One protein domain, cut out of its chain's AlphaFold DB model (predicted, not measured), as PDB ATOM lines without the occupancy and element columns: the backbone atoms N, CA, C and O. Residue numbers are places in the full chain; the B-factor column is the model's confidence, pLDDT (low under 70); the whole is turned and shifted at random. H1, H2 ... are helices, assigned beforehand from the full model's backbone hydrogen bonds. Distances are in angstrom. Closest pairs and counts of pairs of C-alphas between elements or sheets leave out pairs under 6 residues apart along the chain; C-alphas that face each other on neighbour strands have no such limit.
ATOM      1  N   VAL A  52     -20.568 -12.499 -39.468       34.72
ATOM      2  CA  VAL A  52     -20.058 -12.056 -40.769       34.72
ATOM      3  C   VAL A  52     -20.562 -10.675 -41.161       34.72
ATOM      4  O   VAL A  52     -21.760 -10.438 -41.187       34.72
ATOM      5  N   ALA A  53     -19.643  -9.785 -41.548       37.00
ATOM      6  CA  ALA A  53     -19.933  -8.577 -42.317       37.00
ATOM      7  C   ALA A  53     -19.200  -8.657 -43.672       37.00
ATOM      8  O   ALA A  53     -18.086  -8.161 -43.828       37.00
ATOM      9  N   ALA A  54     -19.812  -9.339 -44.646       42.09
ATOM     10  CA  ALA A  54     -19.155  -9.811 -45.872       42.09
ATOM     11  C   ALA A  54     -18.703  -8.713 -46.864       42.09
ATOM     12  O   ALA A  54     -17.722  -8.897 -47.580       42.09
ATOM     13  N   SER A  55     -19.365  -7.553 -46.922       43.12
ATOM     14  CA  SER A  55     -19.234  -6.667 -48.095       43.12
ATOM     15  C   SER A  55     -18.007  -5.738 -48.100       43.12
ATOM     16  O   SER A  55     -17.546  -5.308 -49.161       43.12
ATOM     17  N   LYS A  56     -17.433  -5.411 -46.933       51.56
ATOM     18  CA  LYS A  56     -16.332  -4.428 -46.848       51.56
ATOM     19  C   LYS A  56     -14.932  -5.014 -47.020       51.56
ATOM     20  O   LYS A  56     -14.042  -4.255 -47.376       51.56
ATOM     21  N   VAL A  57     -14.712  -6.307 -46.763       51.62
ATOM     22  CA  VAL A  57     -13.359  -6.906 -46.783       51.62
ATOM     23  C   VAL A  57     -13.001  -7.467 -48.164       51.62
ATOM     24  O   VAL A  57     -11.892  -7.239 -48.638       51.62
ATOM     25  N   ALA A  58     -13.947  -8.108 -48.862       55.75
ATOM     26  CA  ALA A  58     -13.729  -8.651 -50.210       55.75
ATOM     27  C   ALA A  58     -13.322  -7.565 -51.227       55.75
ATOM     28  O   ALA A  58     -12.343  -7.710 -51.962       55.75
ATOM     29  N   SER A  59     -14.019  -6.425 -51.192       57.66
ATOM     30  CA  SER A  59     -13.755  -5.278 -52.067       57.66
ATOM     31  C   SER A  59     -12.362  -4.668 -51.875       57.66
ATOM     32  O   SER A  59     -11.762  -4.210 -52.846       57.66
ATOM     33  N   ARG A  60     -11.810  -4.707 -50.655       62.72
ATOM     34  CA  ARG A  60     -10.476  -4.162 -50.334       62.72
ATOM     35  C   ARG A  60      -9.333  -4.987 -50.925       62.72
ATOM     36  O   ARG A  60      -8.293  -4.434 -51.254       62.72
ATOM     37  N   TYR A  61      -9.557  -6.282 -51.119       60.22
ATOM     38  CA  TYR A  61      -8.606  -7.189 -51.764       60.22
ATOM     39  C   TYR A  61      -8.813  -7.313 -53.280       60.22
ATOM     40  O   TYR A  61      -8.158  -8.132 -53.921       60.22
ATOM     41  N   HIS A  62      -9.706  -6.510 -53.871       68.62
ATOM     42  CA  HIS A  62     -10.107  -6.626 -55.279       68.62
ATOM     43  C   HIS A  62     -10.634  -8.024 -55.652       68.62
ATOM     44  O   HIS A  62     -10.505  -8.446 -56.799       68.62
ATOM     45  N   ALA A  63     -11.219  -8.734 -54.686       62.06
ATOM     46  CA  ALA A  63     -11.842 -10.032 -54.896       62.06
ATOM     47  C   ALA A  63     -13.358  -9.865 -55.038       62.06
ATOM     48  O   ALA A  63     -13.978  -9.076 -54.315       62.06
ATOM     49  N   SER A  64     -13.974 -10.617 -55.951       62.06
ATOM     50  CA  SER A  64     -15.433 -10.687 -56.010       62.06
ATOM     51  C   SER A  64     -15.986 -11.522 -54.853       62.06
ATOM     52  O   SER A  64     -15.358 -12.477 -54.393       62.06
ATOM     53  N   GLU A  65     -17.202 -11.209 -54.402       59.25
ATOM     54  CA  GLU A  65     -17.889 -12.007 -53.376       59.25
ATOM     55  C   GLU A  65     -18.054 -13.476 -53.808       59.25
ATOM     56  O   GLU A  65     -17.932 -14.381 -52.985       59.25
ATOM     57  N   SER A  66     -18.258 -13.729 -55.108       59.94
ATOM     58  CA  SER A  66     -18.326 -15.077 -55.682       59.94
ATOM     59  C   SER A  66     -16.998 -15.831 -55.625       59.94
ATOM     60  O   SER A  66     -16.999 -17.037 -55.397       59.94
ATOM     61  N   GLU A  67     -15.866 -15.146 -55.809       62.28
ATOM     62  CA  GLU A  67     -14.547 -15.769 -55.664       62.28
ATOM     63  C   GLU A  67     -14.270 -16.090 -54.202       62.28
ATOM     64  O   GLU A  67     -13.891 -17.214 -53.895       62.28
ATOM     65  N   VAL A  68     -14.540 -15.157 -53.287       63.38
ATOM     66  CA  VAL A  68     -14.408 -15.400 -51.841       63.38
ATOM     67  C   VAL A  68     -15.257 -16.597 -51.406       63.38
ATOM     68  O   VAL A  68     -14.772 -17.460 -50.676       63.38
ATOM     69  N   ALA A  69     -16.486 -16.703 -51.915       60.59
ATOM     70  CA  ALA A  69     -17.361 -17.841 -51.660       60.59
ATOM     71  C   ALA A  69     -16.809 -19.172 -52.188       60.59
ATOM     72  O   ALA A  69     -16.877 -20.186 -51.493       60.59
ATOM     73  N   ALA A  70     -16.247 -19.168 -53.398       62.03
ATOM     74  CA  ALA A  70     -15.655 -20.356 -54.002       62.03
ATOM     75  C   ALA A  70     -14.413 -20.830 -53.233       62.03
ATOM     76  O   ALA A  70     -14.283 -22.019 -52.955       62.03
ATOM     77  N   VAL A  71     -13.525 -19.913 -52.831       62.00
ATOM     78  CA  VAL A  71     -12.331 -20.299 -52.063       62.00
ATOM     79  C   VAL A  71     -12.707 -20.746 -50.647       62.00
ATOM     80  O   VAL A  71     -12.112 -21.694 -50.145       62.00
ATOM     81  N   ALA A  72     -13.720 -20.138 -50.018       60.38
ATOM     82  CA  ALA A  72     -14.242 -20.606 -48.733       60.38
ATOM     83  C   ALA A  72     -14.783 -22.046 -48.829       60.38
ATOM     84  O   ALA A  72     -14.478 -22.876 -47.978       60.38
ATOM     85  N   ALA A  73     -15.525 -22.381 -49.889       56.56
ATOM     86  CA  ALA A  73     -16.029 -23.740 -50.111       56.56
ATOM     87  C   ALA A  73     -14.919 -24.787 -50.352       56.56
ATOM     88  O   ALA A  73     -15.155 -25.978 -50.170       56.56
ATOM     89  N   GLU A  74     -13.719 -24.349 -50.743       57.38
ATOM     90  CA  GLU A  74     -12.555 -25.195 -51.035       57.38
ATOM     91  C   GLU A  74     -11.423 -25.036 -50.002       57.38
ATOM     92  O   GLU A  74     -10.301 -25.481 -50.263       57.38
ATOM     93  N   ALA A  75     -11.687 -24.406 -48.848       55.00
ATOM     94  CA  ALA A  75     -10.671 -24.010 -47.867       55.00
ATOM     95  C   ALA A  75      -9.734 -25.163 -47.456       55.00
ATOM     96  O   ALA A  75      -8.520 -24.977 -47.430       55.00
ATOM     97  N   ASP A  76     -10.281 -26.363 -47.270       49.88
ATOM     98  CA  ASP A  76      -9.566 -27.589 -46.883       49.88
ATOM     99  C   ASP A  76      -8.566 -28.086 -47.941       49.88
ATOM    100  O   ASP A  76      -7.663 -28.871 -47.653       49.88
ATOM    101  N   SER A  77      -8.749 -27.670 -49.195       54.97
ATOM    102  CA  SER A  77      -8.008 -28.173 -50.358       54.97
ATOM    103  C   SER A  77      -7.167 -27.104 -51.054       54.97
ATOM    104  O   SER A  77      -6.336 -27.426 -51.905       54.97
ATOM    105  N   TYR A  78      -7.356 -25.830 -50.701       60.44
ATOM    106  CA  TYR A  78      -6.636 -24.728 -51.317       60.44
ATOM    107  C   TYR A  78      -5.388 -24.353 -50.514       60.44
ATOM    108  O   TYR A  78      -5.471 -23.813 -49.420       60.44
ATOM    109  N   SER A  79      -4.199 -24.552 -51.077       60.22
ATOM    110  CA  SER A  79      -2.941 -24.228 -50.387       60.22
ATOM    111  C   SER A  79      -2.651 -22.725 -50.267       60.22
ATOM    112  O   SER A  79      -1.719 -22.337 -49.566       60.22
ATOM    113  N   GLY A  80      -3.412 -21.856 -50.946       61.84
ATOM    114  CA  GLY A  80      -3.180 -20.405 -50.922       61.84
ATOM    115  C   GLY A  80      -3.420 -19.753 -49.554       61.84
ATOM    116  O   GLY A  80      -2.906 -18.668 -49.301       61.84
ATOM    117  N   TRP A  81      -4.130 -20.426 -48.639       59.28
ATOM    118  CA  TRP A  81      -4.290 -19.985 -47.244       59.28
ATOM    119  C   TRP A  81      -3.120 -20.381 -46.344       59.28
ATOM    120  O   TRP A  81      -2.868 -19.722 -45.337       59.28
ATOM    121  N   THR A  82      -2.400 -21.451 -46.698       61.62
ATOM    122  CA  THR A  82      -1.334 -22.024 -45.865       61.62
ATOM    123  C   THR A  82      -0.189 -21.031 -45.663       61.62
ATOM    124  O   THR A  82       0.434 -20.999 -44.600       61.62
ATOM    125  N   ASP A  83       0.069 -20.185 -46.664       67.31
ATOM    126  CA  ASP A  83       1.135 -19.191 -46.602       67.31
ATOM    127  C   ASP A  83       0.903 -18.162 -45.468       67.31
ATOM    128  O   ASP A  83       1.694 -18.146 -44.519       67.31
ATOM    129  N   PRO A  84      -0.189 -17.370 -45.440       66.50
ATOM    130  CA  PRO A  84      -0.456 -16.466 -44.316       66.50
ATOM    131  C   PRO A  84      -0.751 -17.195 -42.992       66.50
ATOM    132  O   PRO A  84      -0.410 -16.678 -41.923       66.50
ATOM    133  N   GLN A  85      -1.322 -18.403 -43.031       68.00
ATOM    134  CA  GLN A  85      -1.698 -19.157 -41.832       68.00
ATOM    135  C   GLN A  85      -0.504 -19.475 -40.923       68.00
ATOM    136  O   GLN A  85      -0.596 -19.291 -39.711       68.00
ATOM    137  N   SER A  86       0.646 -19.856 -41.486       71.12
ATOM    138  CA  SER A  86       1.836 -20.183 -40.683       71.12
ATOM    139  C   SER A  86       2.324 -19.024 -39.794       71.12
ATOM    140  O   SER A  86       2.809 -19.238 -38.679       71.12
ATOM    141  N   ALA A  87       2.174 -17.772 -40.244       73.56
ATOM    142  CA  ALA A  87       2.512 -16.604 -39.435       73.56
ATOM    143  C   ALA A  87       1.502 -16.396 -38.293       73.56
ATOM    144  O   ALA A  87       1.909 -16.098 -37.165       73.56
ATOM    145  N   ALA A  88       0.215 -16.619 -38.567       71.50
ATOM    146  CA  ALA A  88      -0.862 -16.520 -37.587       71.50
ATOM    147  C   ALA A  88      -0.784 -17.617 -36.511       71.50
ATOM    148  O   ALA A  88      -0.965 -17.332 -35.329       71.50
ATOM    149  N   GLU A  89      -0.417 -18.845 -36.875       71.19
ATOM    150  CA  GLU A  89      -0.202 -19.954 -35.932       71.19
ATOM    151  C   GLU A  89       0.903 -19.643 -34.915       71.19
ATOM    152  O   GLU A  89       0.778 -19.947 -33.728       71.19
ATOM    153  N   ARG A  90       1.974 -18.955 -35.326       74.00
ATOM    154  CA  ARG A  90       2.993 -18.488 -34.371       74.00
ATOM    155  C   ARG A  90       2.444 -17.431 -33.420       74.00
ATOM    156  O   ARG A  90       2.767 -17.476 -32.237       74.00
ATOM    157  N   MET A  91       1.606 -16.510 -33.904       72.19
ATOM    158  CA  MET A  91       0.925 -15.535 -33.042       72.19
ATOM    159  C   MET A  91       0.031 -16.241 -32.019       72.19
ATOM    160  O   MET A  91       0.047 -15.864 -30.848       72.19
ATOM    161  N   VAL A  92      -0.691 -17.291 -32.432       70.44
ATOM    162  CA  VAL A  92      -1.487 -18.153 -31.542       70.44
ATOM    163  C   VAL A  92      -0.602 -18.819 -30.492       70.44
ATOM    164  O   VAL A  92      -0.901 -18.704 -29.308       70.44
ATOM    165  N   ASN A  93       0.514 -19.436 -30.881       68.94
ATOM    166  CA  ASN A  93       1.424 -20.101 -29.940       68.94
ATOM    167  C   ASN A  93       2.002 -19.131 -28.894       68.94
ATOM    168  O   ASN A  93       2.049 -19.455 -27.706       68.94
ATOM    169  N   ILE A  94       2.384 -17.922 -29.313       71.69
ATOM    170  CA  ILE A  94       2.875 -16.872 -28.407       71.69
ATOM    171  C   ILE A  94       1.752 -16.409 -27.474       71.69
ATOM    172  O   ILE A  94       1.937 -16.342 -26.261       71.69
ATOM    173  N   ALA A  95       0.567 -16.129 -28.021       64.94
ATOM    174  CA  ALA A  95      -0.586 -15.697 -27.242       64.94
ATOM    175  C   ALA A  95      -1.078 -16.778 -26.268       64.94
ATOM    176  O   ALA A  95      -1.532 -16.439 -25.175       64.94
ATOM    177  N   PHE A  96      -0.971 -18.061 -26.619       61.41
ATOM    178  CA  PHE A  96      -1.326 -19.188 -25.759       61.41
ATOM    179  C   PHE A  96      -0.384 -19.298 -24.558       61.41
ATOM    180  O   PHE A  96      -0.857 -19.460 -23.430       61.41
ATOM    181  N   ALA A  97       0.924 -19.101 -24.768       61.75
ATOM    182  CA  ALA A  97       1.911 -19.056 -23.685       61.75
ATOM    183  C   ALA A  97       1.564 -18.001 -22.613       61.75
ATOM    184  O   ALA A  97       1.867 -18.188 -21.435       61.75
ATOM    185  N   VAL A  98       0.847 -16.940 -23.001       58.16
ATOM    186  CA  VAL A  98       0.387 -15.847 -22.124       58.16
ATOM    187  C   VAL A  98      -1.140 -15.806 -21.923       58.16
ATOM    188  O   VAL A  98      -1.665 -14.835 -21.376       58.16
ATOM    189  N   ARG A  99      -1.867 -16.851 -22.352       59.25
ATOM    190  CA  ARG A  99      -3.336 -17.019 -22.270       59.25
ATOM    191  C   ARG A  99      -4.167 -15.838 -22.802       59.25
ATOM    192  O   ARG A  99      -5.153 -15.436 -22.182       59.25
ATOM    193  N   ARG A 100      -3.792 -15.262 -23.950       65.00
ATOM    194  CA  ARG A 100      -4.356 -13.993 -24.444       65.00
ATOM    195  C   ARG A 100      -4.840 -14.015 -25.900       65.00
ATOM    196  O   ARG A 100      -4.337 -13.281 -26.744       65.00
ATOM    197  N   ASN A 101      -5.899 -14.771 -26.179       58.12
ATOM    198  CA  ASN A 101      -6.417 -14.969 -27.545       58.12
ATOM    199  C   ASN A 101      -6.870 -13.677 -28.256       58.12
ATOM    200  O   ASN A 101      -6.677 -13.545 -29.460       58.12
ATOM    201  N   LYS A 102      -7.384 -12.679 -27.519       66.56
ATOM    202  CA  LYS A 102      -7.763 -11.364 -28.085       66.56
ATOM    203  C   LYS A 102      -6.589 -10.632 -28.750       66.56
ATOM    204  O   LYS A 102      -6.809  -9.829 -29.651       66.56
ATOM    205  N   ALA A 103      -5.357 -10.912 -28.317       69.69
ATOM    206  CA  ALA A 103      -4.163 -10.344 -28.930       69.69
ATOM    207  C   ALA A 103      -3.990 -10.831 -30.370       69.69
ATOM    208  O   ALA A 103      -3.635 -10.032 -31.226       69.69
ATOM    209  N   VAL A 104      -4.294 -12.105 -30.647       73.56
ATOM    210  CA  VAL A 104      -4.151 -12.711 -31.979       73.56
ATOM    211  C   VAL A 104      -5.046 -12.000 -32.986       73.56
ATOM    212  O   VAL A 104      -4.540 -11.503 -33.985       73.56
ATOM    213  N   SER A 105      -6.343 -11.874 -32.693       70.56
ATOM    214  CA  SER A 105      -7.286 -11.151 -33.556       70.56
ATOM    215  C   SER A 105      -6.851  -9.703 -33.790       70.56
ATOM    216  O   SER A 105      -6.841  -9.245 -34.927       70.56
ATOM    217  N   ALA A 106      -6.412  -9.002 -32.737       76.50
ATOM    218  CA  ALA A 106      -5.924  -7.629 -32.857       76.50
ATOM    219  C   ALA A 106      -4.639  -7.522 -33.702       76.50
ATOM    220  O   ALA A 106      -4.507  -6.610 -34.512       76.50
ATOM    221  N   GLY A 107      -3.698  -8.457 -33.555       82.56
ATOM    222  CA  GLY A 107      -2.485  -8.496 -34.369       82.56
ATOM    223  C   GLY A 107      -2.778  -8.800 -35.837       82.56
ATOM    224  O   GLY A 107      -2.234  -8.141 -36.719       82.56
ATOM    225  N   VAL A 108      -3.662  -9.763 -36.115       80.88
ATOM    226  CA  VAL A 108      -4.043 -10.092 -37.494       80.88
ATOM    227  C   VAL A 108      -4.772  -8.917 -38.144       80.88
ATOM    228  O   VAL A 108      -4.457  -8.583 -39.282       80.88
ATOM    229  N   ASP A 109      -5.653  -8.220 -37.420       82.25
ATOM    230  CA  ASP A 109      -6.294  -6.988 -37.900       82.25
ATOM    231  C   ASP A 109      -5.263  -5.914 -38.295       82.25
ATOM    232  O   ASP A 109      -5.360  -5.328 -39.374       82.25
ATOM    233  N   VAL A 110      -4.215  -5.711 -37.485       88.06
ATOM    234  CA  VAL A 110      -3.108  -4.796 -37.823       88.06
ATOM    235  C   VAL A 110      -2.374  -5.243 -39.092       88.06
ATOM    236  O   VAL A 110      -2.118  -4.419 -39.972       88.06
ATOM    237  N   ALA A 111      -2.066  -6.535 -39.228       89.38
ATOM    238  CA  ALA A 111      -1.393  -7.066 -40.413       89.38
ATOM    239  C   ALA A 111      -2.241  -6.937 -41.688       89.38
ATOM    240  O   ALA A 111      -1.718  -6.585 -42.744       89.38
ATOM    241  N   CYS A 112      -3.546  -7.173 -41.588       86.56
ATOM    242  CA  CYS A 112      -4.493  -7.013 -42.686       86.56
ATOM    243  C   CYS A 112      -4.627  -5.549 -43.109       86.56
ATOM    244  O   CYS A 112      -4.520  -5.244 -44.296       86.56
ATOM    245  N   LYS A 113      -4.770  -4.624 -42.152       86.88
ATOM    246  CA  LYS A 113      -4.803  -3.180 -42.430       86.88
ATOM    247  C   LYS A 113      -3.507  -2.675 -43.060       86.88
ATOM    248  O   LYS A 113      -3.563  -1.819 -43.936       86.88
ATOM    249  N   TRP A 114      -2.355  -3.206 -42.655       89.75
ATOM    250  CA  TRP A 114      -1.082  -2.925 -43.325       89.75
ATOM    251  C   TRP A 114      -1.070  -3.451 -44.760       89.75
ATOM    252  O   TRP A 114      -0.762  -2.706 -45.686       89.75
ATOM    253  N   GLY A 115      -1.438  -4.725 -44.947       85.38
ATOM    254  CA  GLY A 115      -1.522  -5.371 -46.257       85.38
ATOM    255  C   GLY A 115      -2.317  -4.533 -47.256       85.38
ATOM    256  O   GLY A 115      -1.836  -4.274 -48.356       85.38
ATOM    257  N   LEU A 116      -3.466  -4.039 -46.789       82.88
ATOM    258  CA  LEU A 116      -4.437  -3.239 -47.528       82.88
ATOM    259  C   LEU A 116      -4.047  -1.772 -47.760       82.88
ATOM    260  O   LEU A 116      -4.739  -1.093 -48.518       82.88
ATOM    261  N   GLY A 117      -2.985  -1.264 -47.128       84.50
ATOM    262  CA  GLY A 117      -2.637   0.163 -47.177       84.50
ATOM    263  C   GLY A 117      -3.608   1.066 -46.401       84.50
ATOM    264  O   GLY A 117      -3.834   2.218 -46.768       84.50
ATOM    265  N   GLU A 118      -4.239   0.541 -45.348       87.44
ATOM    266  CA  GLU A 118      -4.991   1.335 -44.363       87.44
ATOM    267  C   GLU A 118      -4.078   1.838 -43.239       87.44
ATOM    268  O   GLU A 118      -4.280   2.934 -42.721       87.44
ATOM    269  N   ILE A 119      -3.068   1.041 -42.881       88.31
ATOM    270  CA  ILE A 119      -1.932   1.448 -42.051       88.31
ATOM    271  C   ILE A 119      -0.753   1.675 -42.988       88.31
ATOM    272  O   ILE A 119      -0.313   0.747 -43.664       88.31
ATOM    273  N   ASN A 120      -0.226   2.898 -42.996       89.12
ATOM    274  CA  ASN A 120       0.735   3.337 -44.015       89.12
ATOM    275  C   ASN A 120       2.095   3.698 -43.429       89.12
ATOM    276  O   ASN A 120       3.039   3.991 -44.164       89.12
ATOM    277  N   THR A 121       2.198   3.713 -42.100       92.81
ATOM    278  CA  THR A 121       3.412   4.114 -41.403       92.81
ATOM    279  C   THR A 121       3.871   3.041 -40.418       92.81
ATOM    280  O   THR A 121       3.050   2.411 -39.743       92.81
ATOM    281  N   PRO A 122       5.194   2.854 -40.248       92.88
ATOM    282  CA  PRO A 122       5.722   1.968 -39.213       92.88
ATOM    283  C   PRO A 122       5.247   2.329 -37.797       92.88
ATOM    284  O   PRO A 122       5.159   1.447 -36.950       92.88
ATOM    285  N   ALA A 123       4.951   3.607 -37.533       94.94
ATOM    286  CA  ALA A 123       4.451   4.070 -36.241       94.94
ATOM    287  C   ALA A 123       3.056   3.503 -35.944       94.94
ATOM    288  O   ALA A 123       2.893   2.800 -34.953       94.94
ATOM    289  N   GLU A 124       2.094   3.699 -36.850       93.00
ATOM    290  CA  GLU A 124       0.729   3.166 -36.716       93.00
ATOM    291  C   GLU A 124       0.717   1.636 -36.578       93.00
ATOM    292  O   GLU A 124      -0.033   1.082 -35.774       93.00
ATOM    293  N   PHE A 125       1.588   0.945 -37.322       94.38
ATOM    294  CA  PHE A 125       1.756  -0.501 -37.192       94.38
ATOM    295  C   PHE A 125       2.233  -0.894 -35.792       94.38
ATOM    296  O   PHE A 125       1.640  -1.757 -35.143       94.38
ATOM    297  N   ASN A 126       3.305  -0.258 -35.310       93.94
ATOM    298  CA  ASN A 126       3.867  -0.565 -33.999       93.94
ATOM    299  C   ASN A 126       2.880  -0.233 -32.868       93.94
ATOM    300  O   ASN A 126       2.789  -1.013 -31.923       93.94
ATOM    301  N   ASP A 127       2.112   0.852 -32.979       93.88
ATOM    302  CA  ASP A 127       1.096   1.244 -31.993       93.88
ATOM    303  C   ASP A 127      -0.067   0.239 -31.935       93.88
ATOM    304  O   ASP A 127      -0.523  -0.148 -30.850       93.88
ATOM    305  N   GLY A 128      -0.511  -0.254 -33.096       89.25
ATOM    306  CA  GLY A 128      -1.511  -1.317 -33.186       89.25
ATOM    307  C   GLY A 128      -1.039  -2.616 -32.524       89.25
ATOM    308  O   GLY A 128      -1.751  -3.199 -31.702       89.25
ATOM    309  N   VAL A 129       0.195  -3.043 -32.812       90.69
ATOM    310  CA  VAL A 129       0.787  -4.242 -32.194       90.69
ATOM    311  C   VAL A 129       1.023  -4.059 -30.692       90.69
ATOM    312  O   VAL A 129       0.763  -4.978 -29.910       90.69
ATOM    313  N   ALA A 130       1.485  -2.887 -30.254       91.69
ATOM    314  CA  ALA A 130       1.672  -2.581 -28.836       91.69
ATOM    315  C   ALA A 130       0.344  -2.682 -28.069       91.69
ATOM    316  O   ALA A 130       0.292  -3.265 -26.985       91.69
ATOM    317  N   SER A 131      -0.747  -2.207 -28.672       87.75
ATOM    318  CA  SER A 131      -2.097  -2.346 -28.118       87.75
ATOM    319  C   SER A 131      -2.533  -3.815 -28.027       87.75
ATOM    320  O   SER A 131      -3.059  -4.243 -26.996       87.75
ATOM    321  N   ALA A 132      -2.261  -4.621 -29.061       83.12
ATOM    322  CA  ALA A 132      -2.571  -6.054 -29.073       83.12
ATOM    323  C   ALA A 132      -1.799  -6.842 -27.994       83.12
ATOM    324  O   ALA A 132      -2.335  -7.764 -27.375       83.12
ATOM    325  N   THR A 133      -0.553  -6.453 -27.728       86.94
ATOM    326  CA  THR A 133       0.382  -7.150 -26.824       86.94
ATOM    327  C   THR A 133       0.412  -6.580 -25.398       86.94
ATOM    328  O   THR A 133       1.231  -6.995 -24.579       86.94
ATOM    329  N   ALA A 134      -0.491  -5.655 -25.058       87.56
ATOM    330  CA  ALA A 134      -0.440  -4.834 -23.846       87.56
ATOM    331  C   ALA A 134      -0.502  -5.616 -22.516       87.56
ATOM    332  O   ALA A 134      -1.577  -5.792 -21.954       87.56
ATOM    333  N   GLY A 135       0.620  -6.066 -21.956       83.94
ATOM    334  CA  GLY A 135       0.678  -6.910 -20.745       83.94
ATOM    335  C   GLY A 135       1.221  -8.318 -21.002       83.94
ATOM    336  O   GLY A 135       1.150  -9.174 -20.127       83.94
ATOM    337  N   MET A 136       1.744  -8.563 -22.202       86.81
ATOM    338  CA  MET A 136       2.705  -9.633 -22.460       86.81
ATOM    339  C   MET A 136       4.085  -9.253 -21.905       86.81
ATOM    340  O   MET A 136       4.386  -8.071 -21.714       86.81
ATOM    341  N   LEU A 137       4.945 -10.249 -21.687       90.31
ATOM    342  CA  LEU A 137       6.363  -9.996 -21.439       90.31
ATOM    343  C   LEU A 137       6.999  -9.334 -22.667       90.31
ATOM    344  O   LEU A 137       6.577  -9.566 -23.798       90.31
ATOM    345  N   ALA A 138       8.053  -8.542 -22.459       90.44
ATOM    346  CA  ALA A 138       8.728  -7.835 -23.551       90.44
ATOM    347  C   ALA A 138       9.255  -8.785 -24.647       90.44
ATOM    348  O   ALA A 138       9.199  -8.451 -25.831       90.44
ATOM    349  N   SER A 139       9.725  -9.980 -24.268       90.44
ATOM    350  CA  SER A 139      10.156 -11.027 -25.205       90.44
ATOM    351  C   SER A 139       9.008 -11.535 -26.079       90.44
ATOM    352  O   SER A 139       9.175 -11.666 -27.291       90.44
ATOM    353  N   ASP A 140       7.841 -11.762 -25.479       87.88
ATOM    354  CA  ASP A 140       6.660 -12.290 -26.164       87.88
ATOM    355  C   ASP A 140       6.032 -11.218 -27.052       87.88
ATOM    356  O   ASP A 140       5.701 -11.489 -28.201       87.88
ATOM    357  N   ALA A 141       5.959  -9.973 -26.571       90.25
ATOM    358  CA  ALA A 141       5.502  -8.834 -27.360       90.25
ATOM    359  C   ALA A 141       6.384  -8.617 -28.600       90.25
ATOM    360  O   ALA A 141       5.869  -8.369 -29.692       90.25
ATOM    361  N   LYS A 142       7.710  -8.770 -28.464       93.25
ATOM    362  CA  LYS A 142       8.632  -8.715 -29.605       93.25
ATOM    363  C   LYS A 142       8.384  -9.865 -30.583       93.25
ATOM    364  O   LYS A 142       8.247  -9.609 -31.776       93.25
ATOM    365  N   ALA A 143       8.307 -11.107 -30.103       90.69
ATOM    366  CA  ALA A 143       8.043 -12.262 -30.961       90.69
ATOM    367  C   ALA A 143       6.691 -12.132 -31.688       90.69
ATOM    368  O   ALA A 143       6.576 -12.449 -32.872       90.69
ATOM    369  N   PHE A 144       5.679 -11.606 -30.996       88.69
ATOM    370  CA  PHE A 144       4.351 -11.358 -31.543       88.69
ATOM    371  C   PHE A 144       4.387 -10.279 -32.632       88.69
ATOM    372  O   PHE A 144       3.786 -10.448 -33.694       88.69
ATOM    373  N   ARG A 145       5.135  -9.191 -32.408       93.69
ATOM    374  CA  ARG A 145       5.375  -8.152 -33.417       93.69
ATOM    375  C   ARG A 145       6.050  -8.713 -34.660       93.69
ATOM    376  O   ARG A 145       5.591  -8.424 -35.761       93.69
ATOM    377  N   ASP A 146       7.104  -9.503 -34.487       93.44
ATOM    378  CA  ASP A 146       7.846 -10.096 -35.601       93.44
ATOM    379  C   ASP A 146       6.923 -11.013 -36.430       93.44
ATOM    380  O   ASP A 146       6.888 -10.919 -37.658       93.44
ATOM    381  N   ALA A 147       6.076 -11.814 -35.770       88.06
ATOM    382  CA  ALA A 147       5.078 -12.639 -36.447       88.06
ATOM    383  C   ALA A 147       3.997 -11.813 -37.171       88.06
ATOM    384  O   ALA A 147       3.617 -12.155 -38.291       88.06
ATOM    385  N   THR A 148       3.554 -10.703 -36.572       91.00
ATOM    386  CA  THR A 148       2.582  -9.783 -37.185       91.00
ATOM    387  C   THR A 148       3.164  -9.105 -38.429       91.00
ATOM    388  O   THR A 148       2.489  -8.995 -39.450       91.00
ATOM    389  N   ALA A 149       4.426  -8.672 -38.375       93.06
ATOM    390  CA  ALA A 149       5.106  -8.019 -39.496       93.06
ATOM    391  C   ALA A 149       5.333  -8.983 -40.668       93.06
ATOM    392  O   ALA A 149       5.210  -8.603 -41.835       93.06
ATOM    393  N   GLU A 150       5.623 -10.248 -40.368       91.38
ATOM    394  CA  GLU A 150       5.734 -11.283 -41.388       91.38
ATOM    395  C   GLU A 150       4.393 -11.556 -42.072       91.38
ATOM    396  O   GLU A 150       4.340 -11.606 -43.301       91.38
ATOM    397  N   LEU A 151       3.307 -11.665 -41.300       88.81
ATOM    398  CA  LEU A 151       1.961 -11.796 -41.857       88.81
ATOM    399  C   LEU A 151       1.618 -10.602 -42.757       88.81
ATOM    400  O   LEU A 151       1.174 -10.793 -43.886       88.81
ATOM    401  N   ALA A 152       1.890  -9.383 -42.291       91.12
ATOM    402  CA  ALA A 152       1.663  -8.160 -43.053       91.12
ATOM    403  C   ALA A 152       2.426  -8.167 -44.388       91.12
ATOM    404  O   ALA A 152       1.852  -7.883 -45.436       91.12
ATOM    405  N   THR A 153       3.695  -8.584 -44.367       91.00
ATOM    406  CA  THR A 153       4.531  -8.714 -45.572       91.00
ATOM    407  C   THR A 153       3.947  -9.720 -46.565       91.00
ATOM    408  O   THR A 153       3.869  -9.431 -47.762       91.00
ATOM    409  N   ARG A 154       3.509 -10.892 -46.087       88.12
ATOM    410  CA  ARG A 154       2.891 -11.924 -46.937       88.12
ATOM    411  C   ARG A 154       1.579 -11.430 -47.549       88.12
ATOM    412  O   ARG A 154       1.377 -11.577 -48.752       88.12
ATOM    413  N   LEU A 155       0.729 -10.772 -46.760       88.25
ATOM    414  CA  LEU A 155      -0.534 -10.199 -47.234       88.25
ATOM    415  C   LEU A 155      -0.313  -9.090 -48.273       88.25
ATOM    416  O   LEU A 155      -0.975  -9.104 -49.308       88.25
ATOM    417  N   SER A 156       0.654  -8.188 -48.061       89.19
ATOM    418  CA  SER A 156       1.034  -7.180 -49.063       89.19
ATOM    419  C   SER A 156       1.511  -7.825 -50.369       89.19
ATOM    420  O   SER A 156       1.137  -7.371 -51.451       89.19
ATOM    421  N   LYS A 157       2.297  -8.908 -50.290       88.38
ATOM    422  CA  LYS A 157       2.749  -9.648 -51.475       88.38
ATOM    423  C   LYS A 157       1.576 -10.285 -52.226       88.38
ATOM    424  O   LYS A 157       1.491 -10.131 -53.440       88.38
ATOM    425  N   ILE A 158       0.650 -10.943 -51.525       85.81
ATOM    426  CA  ILE A 158      -0.562 -11.517 -52.136       85.81
ATOM    427  C   ILE A 158      -1.403 -10.422 -52.803       85.81
ATOM    428  O   ILE A 158      -1.894 -10.600 -53.917       85.81
ATOM    429  N   GLN A 159      -1.539  -9.263 -52.166       84.75
ATOM    430  CA  GLN A 159      -2.299  -8.155 -52.731       84.75
ATOM    431  C   GLN A 159      -1.670  -7.601 -54.018       84.75
ATOM    432  O   GLN A 159      -2.397  -7.311 -54.976       84.75
ATOM    433  N   ALA A 160      -0.342  -7.496 -54.067       86.12
ATOM    434  CA  ALA A 160       0.387  -7.009 -55.235       86.12
ATOM    435  C   ALA A 160       0.455  -8.045 -56.373       86.12
ATOM    436  O   ALA A 160       0.149  -7.723 -57.520       86.12
ATOM    437  N   GLU A 161       0.821  -9.289 -56.057       87.12
ATOM    438  CA  GLU A 161       1.273 -10.298 -57.029       87.12
ATOM    439  C   GLU A 161       0.373 -11.540 -57.103       87.12
ATOM    440  O   GLU A 161       0.505 -12.341 -58.027       87.12
ATOM    441  N   GLY A 162      -0.529 -11.727 -56.136       82.69
ATOM    442  CA  GLY A 162      -1.366 -12.919 -56.039       82.69
ATOM    443  C   GLY A 162      -2.353 -13.058 -57.196       82.69
ATOM    444  O   GLY A 162      -2.789 -12.072 -57.802       82.69
ATOM    445  N   SER A 163      -2.754 -14.295 -57.480       84.56
ATOM    446  CA  SER A 163      -3.886 -14.547 -58.371       84.56
ATOM    447  C   SER A 163      -5.188 -14.002 -57.757       84.56
ATOM    448  O   SER A 163      -5.251 -13.775 -56.545       84.56
ATOM    449  N   PRO A 164      -6.269 -13.824 -58.539       80.38
ATOM    450  CA  PRO A 164      -7.578 -13.465 -57.980       80.38
ATOM    451  C   PRO A 164      -8.021 -14.407 -56.851       80.38
ATOM    452  O   PRO A 164      -8.576 -13.977 -55.842       80.38
ATOM    453  N   ARG A 165      -7.674 -15.692 -56.977       72.19
ATOM    454  CA  ARG A 165      -7.969 -16.731 -55.993       72.19
ATOM    455  C   ARG A 165      -7.140 -16.580 -54.709       72.19
ATOM    456  O   ARG A 165      -7.680 -16.753 -53.621       72.19
ATOM    457  N   ASP A 166      -5.874 -16.169 -54.810       78.25
ATOM    458  CA  ASP A 166      -5.037 -15.853 -53.640       78.25
ATOM    459  C   ASP A 166      -5.523 -14.598 -52.917       78.25
ATOM    460  O   ASP A 166      -5.534 -14.546 -51.690       78.25
ATOM    461  N   LYS A 167      -5.970 -13.584 -53.662       80.25
ATOM    462  CA  LYS A 167      -6.530 -12.361 -53.076       80.25
ATOM    463  C   LYS A 167      -7.855 -12.629 -52.372       80.25
ATOM    464  O   LYS A 167      -8.060 -12.136 -51.267       80.25
ATOM    465  N   ALA A 168      -8.715 -13.460 -52.963       74.44
ATOM    466  CA  ALA A 168      -9.925 -13.951 -52.313       74.44
ATOM    467  C   ALA A 168      -9.603 -14.736 -51.030       74.44
ATOM    468  O   ALA A 168     -10.293 -14.568 -50.021       74.44
ATOM    469  N   ALA A 169      -8.512 -15.511 -51.040       73.56
ATOM    470  CA  ALA A 169      -8.013 -16.182 -49.851       73.56
ATOM    471  C   ALA A 169      -7.521 -15.192 -48.777       73.56
ATOM    472  O   ALA A 169      -7.975 -15.202 -47.640       73.56
ATOM    473  N   ALA A 170      -6.655 -14.242 -49.116       77.25
ATOM    474  CA  ALA A 170      -6.216 -13.230 -48.154       77.25
ATOM    475  C   ALA A 170      -7.394 -12.426 -47.565       77.25
ATOM    476  O   ALA A 170      -7.442 -12.194 -46.356       77.25
ATOM    477  N   ALA A 171      -8.386 -12.082 -48.393       76.06
ATOM    478  CA  ALA A 171      -9.591 -11.377 -47.963       76.06
ATOM    479  C   ALA A 171     -10.373 -12.156 -46.910       76.06
ATOM    480  O   ALA A 171     -10.739 -11.614 -45.867       76.06
ATOM    481  N   TRP A 172     -10.616 -13.434 -47.164       71.25
ATOM    482  CA  TRP A 172     -11.342 -14.287 -46.234       71.25
ATOM    483  C   TRP A 172     -10.535 -14.630 -44.983       71.25
ATOM    484  O   TRP A 172     -11.110 -14.720 -43.905       71.25
ATOM    485  N   PHE A 173      -9.210 -14.750 -45.089       74.62
ATOM    486  CA  PHE A 173      -8.332 -14.940 -43.938       74.62
ATOM    487  C   PHE A 173      -8.453 -13.739 -42.994       74.62
ATOM    488  O   PHE A 173      -8.759 -13.897 -41.812       74.62
ATOM    489  N   CYS A 174      -8.306 -12.527 -43.531       75.81
ATOM    490  CA  CYS A 174      -8.462 -11.292 -42.768       75.81
ATOM    491  C   CYS A 174      -9.869 -11.137 -42.194       75.81
ATOM    492  O   CYS A 174     -10.044 -10.704 -41.057       75.81
ATOM    493  N   TYR A 175     -10.872 -11.548 -42.963       70.44
ATOM    494  CA  TYR A 175     -12.258 -11.582 -42.535       70.44
ATOM    495  C   TYR A 175     -12.488 -12.556 -41.355       70.44
ATOM    496  O   TYR A 175     -13.144 -12.180 -40.384       70.44
ATOM    497  N   GLY A 176     -11.893 -13.754 -41.373       62.97
ATOM    498  CA  GLY A 176     -12.018 -14.750 -40.301       62.97
ATOM    499  C   GLY A 176     -11.427 -14.306 -38.957       62.97
ATOM    500  O   GLY A 176     -11.919 -14.711 -37.906       62.97
TER     501      GLY A 176
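Overview. This is residues 52 to 176 of the 186 residues of an uncharacterized protein of Arthrobacter sp. SLBN-179 (UniProt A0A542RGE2). Two long helices, H6 and H3, run side by side along the longest axis, with H4 and H7 packed over one side of the pair. H5 packs on H4 near one end, while H1 and H2 cover H7 near the other. The 125 printed residues hold seven named helices, H1 to H7 in chain order, and no named strand: all helix. The whole is compact, radius of gyration of the C-alphas 14.2 A, spanning 42 by 30 by 25 A.

Along the chain. H6, residues 138 to 161, measures 34.4 A from C-alpha 138 at (8.728, -7.835, -23.551) to C-alpha 161 at (1.273, -10.298, -57.029). H3, residues 79 to 97, measures 27.6 A and has a kink of 40 degrees near residue 86. H4 is residues 101 to 115, 21.6 A; H7 164 to 176, 18.3 A; H5 122 to 132; H2 65 to 73; H1 55 to 61, beginning at C-alpha 55 (-19.234, -6.667, -48.095).

Arrangement. H6 touches H3 at a shallow tilt of 13 degrees, opposite ways, closest C-alphas Leu 151 and Ala 87, 5.4 A. H6 touches H4 at a steep tilt of 38 degrees, closest C-alphas Ala 152 and Ala 111, 4.2 A. H3, H4, H6 and H7 form a bundle, helices grouped side by side. H4 and H5 form a hairpin, closest C-alphas Ala 103 and Ala 132, 4.6 A. H2 touches H7 about perpendicular, 76 degrees, closest C-alphas Val 68 and Ala 168, 4.7 A. H1 touches H7, closest C-alphas Ala 58 and Ala 171, 5.4 A. Every O i to N i+4 pair is within hydrogen-bond range in H2, H5, H6 and H7; H3 has 12 of 15, H4 10 of 11, H1 0 of 3 but 2 of 4 O i to N i+3 pairs.

Size, cuts and confidence. The farthest C-alphas, Ser 66 and Ala 138, are 42.6 A apart. The printed part has no cut and no long link. Its mean pLDDT is 75.3; residues 52 to 85, 93, 95 to 103 and 176 are under 70.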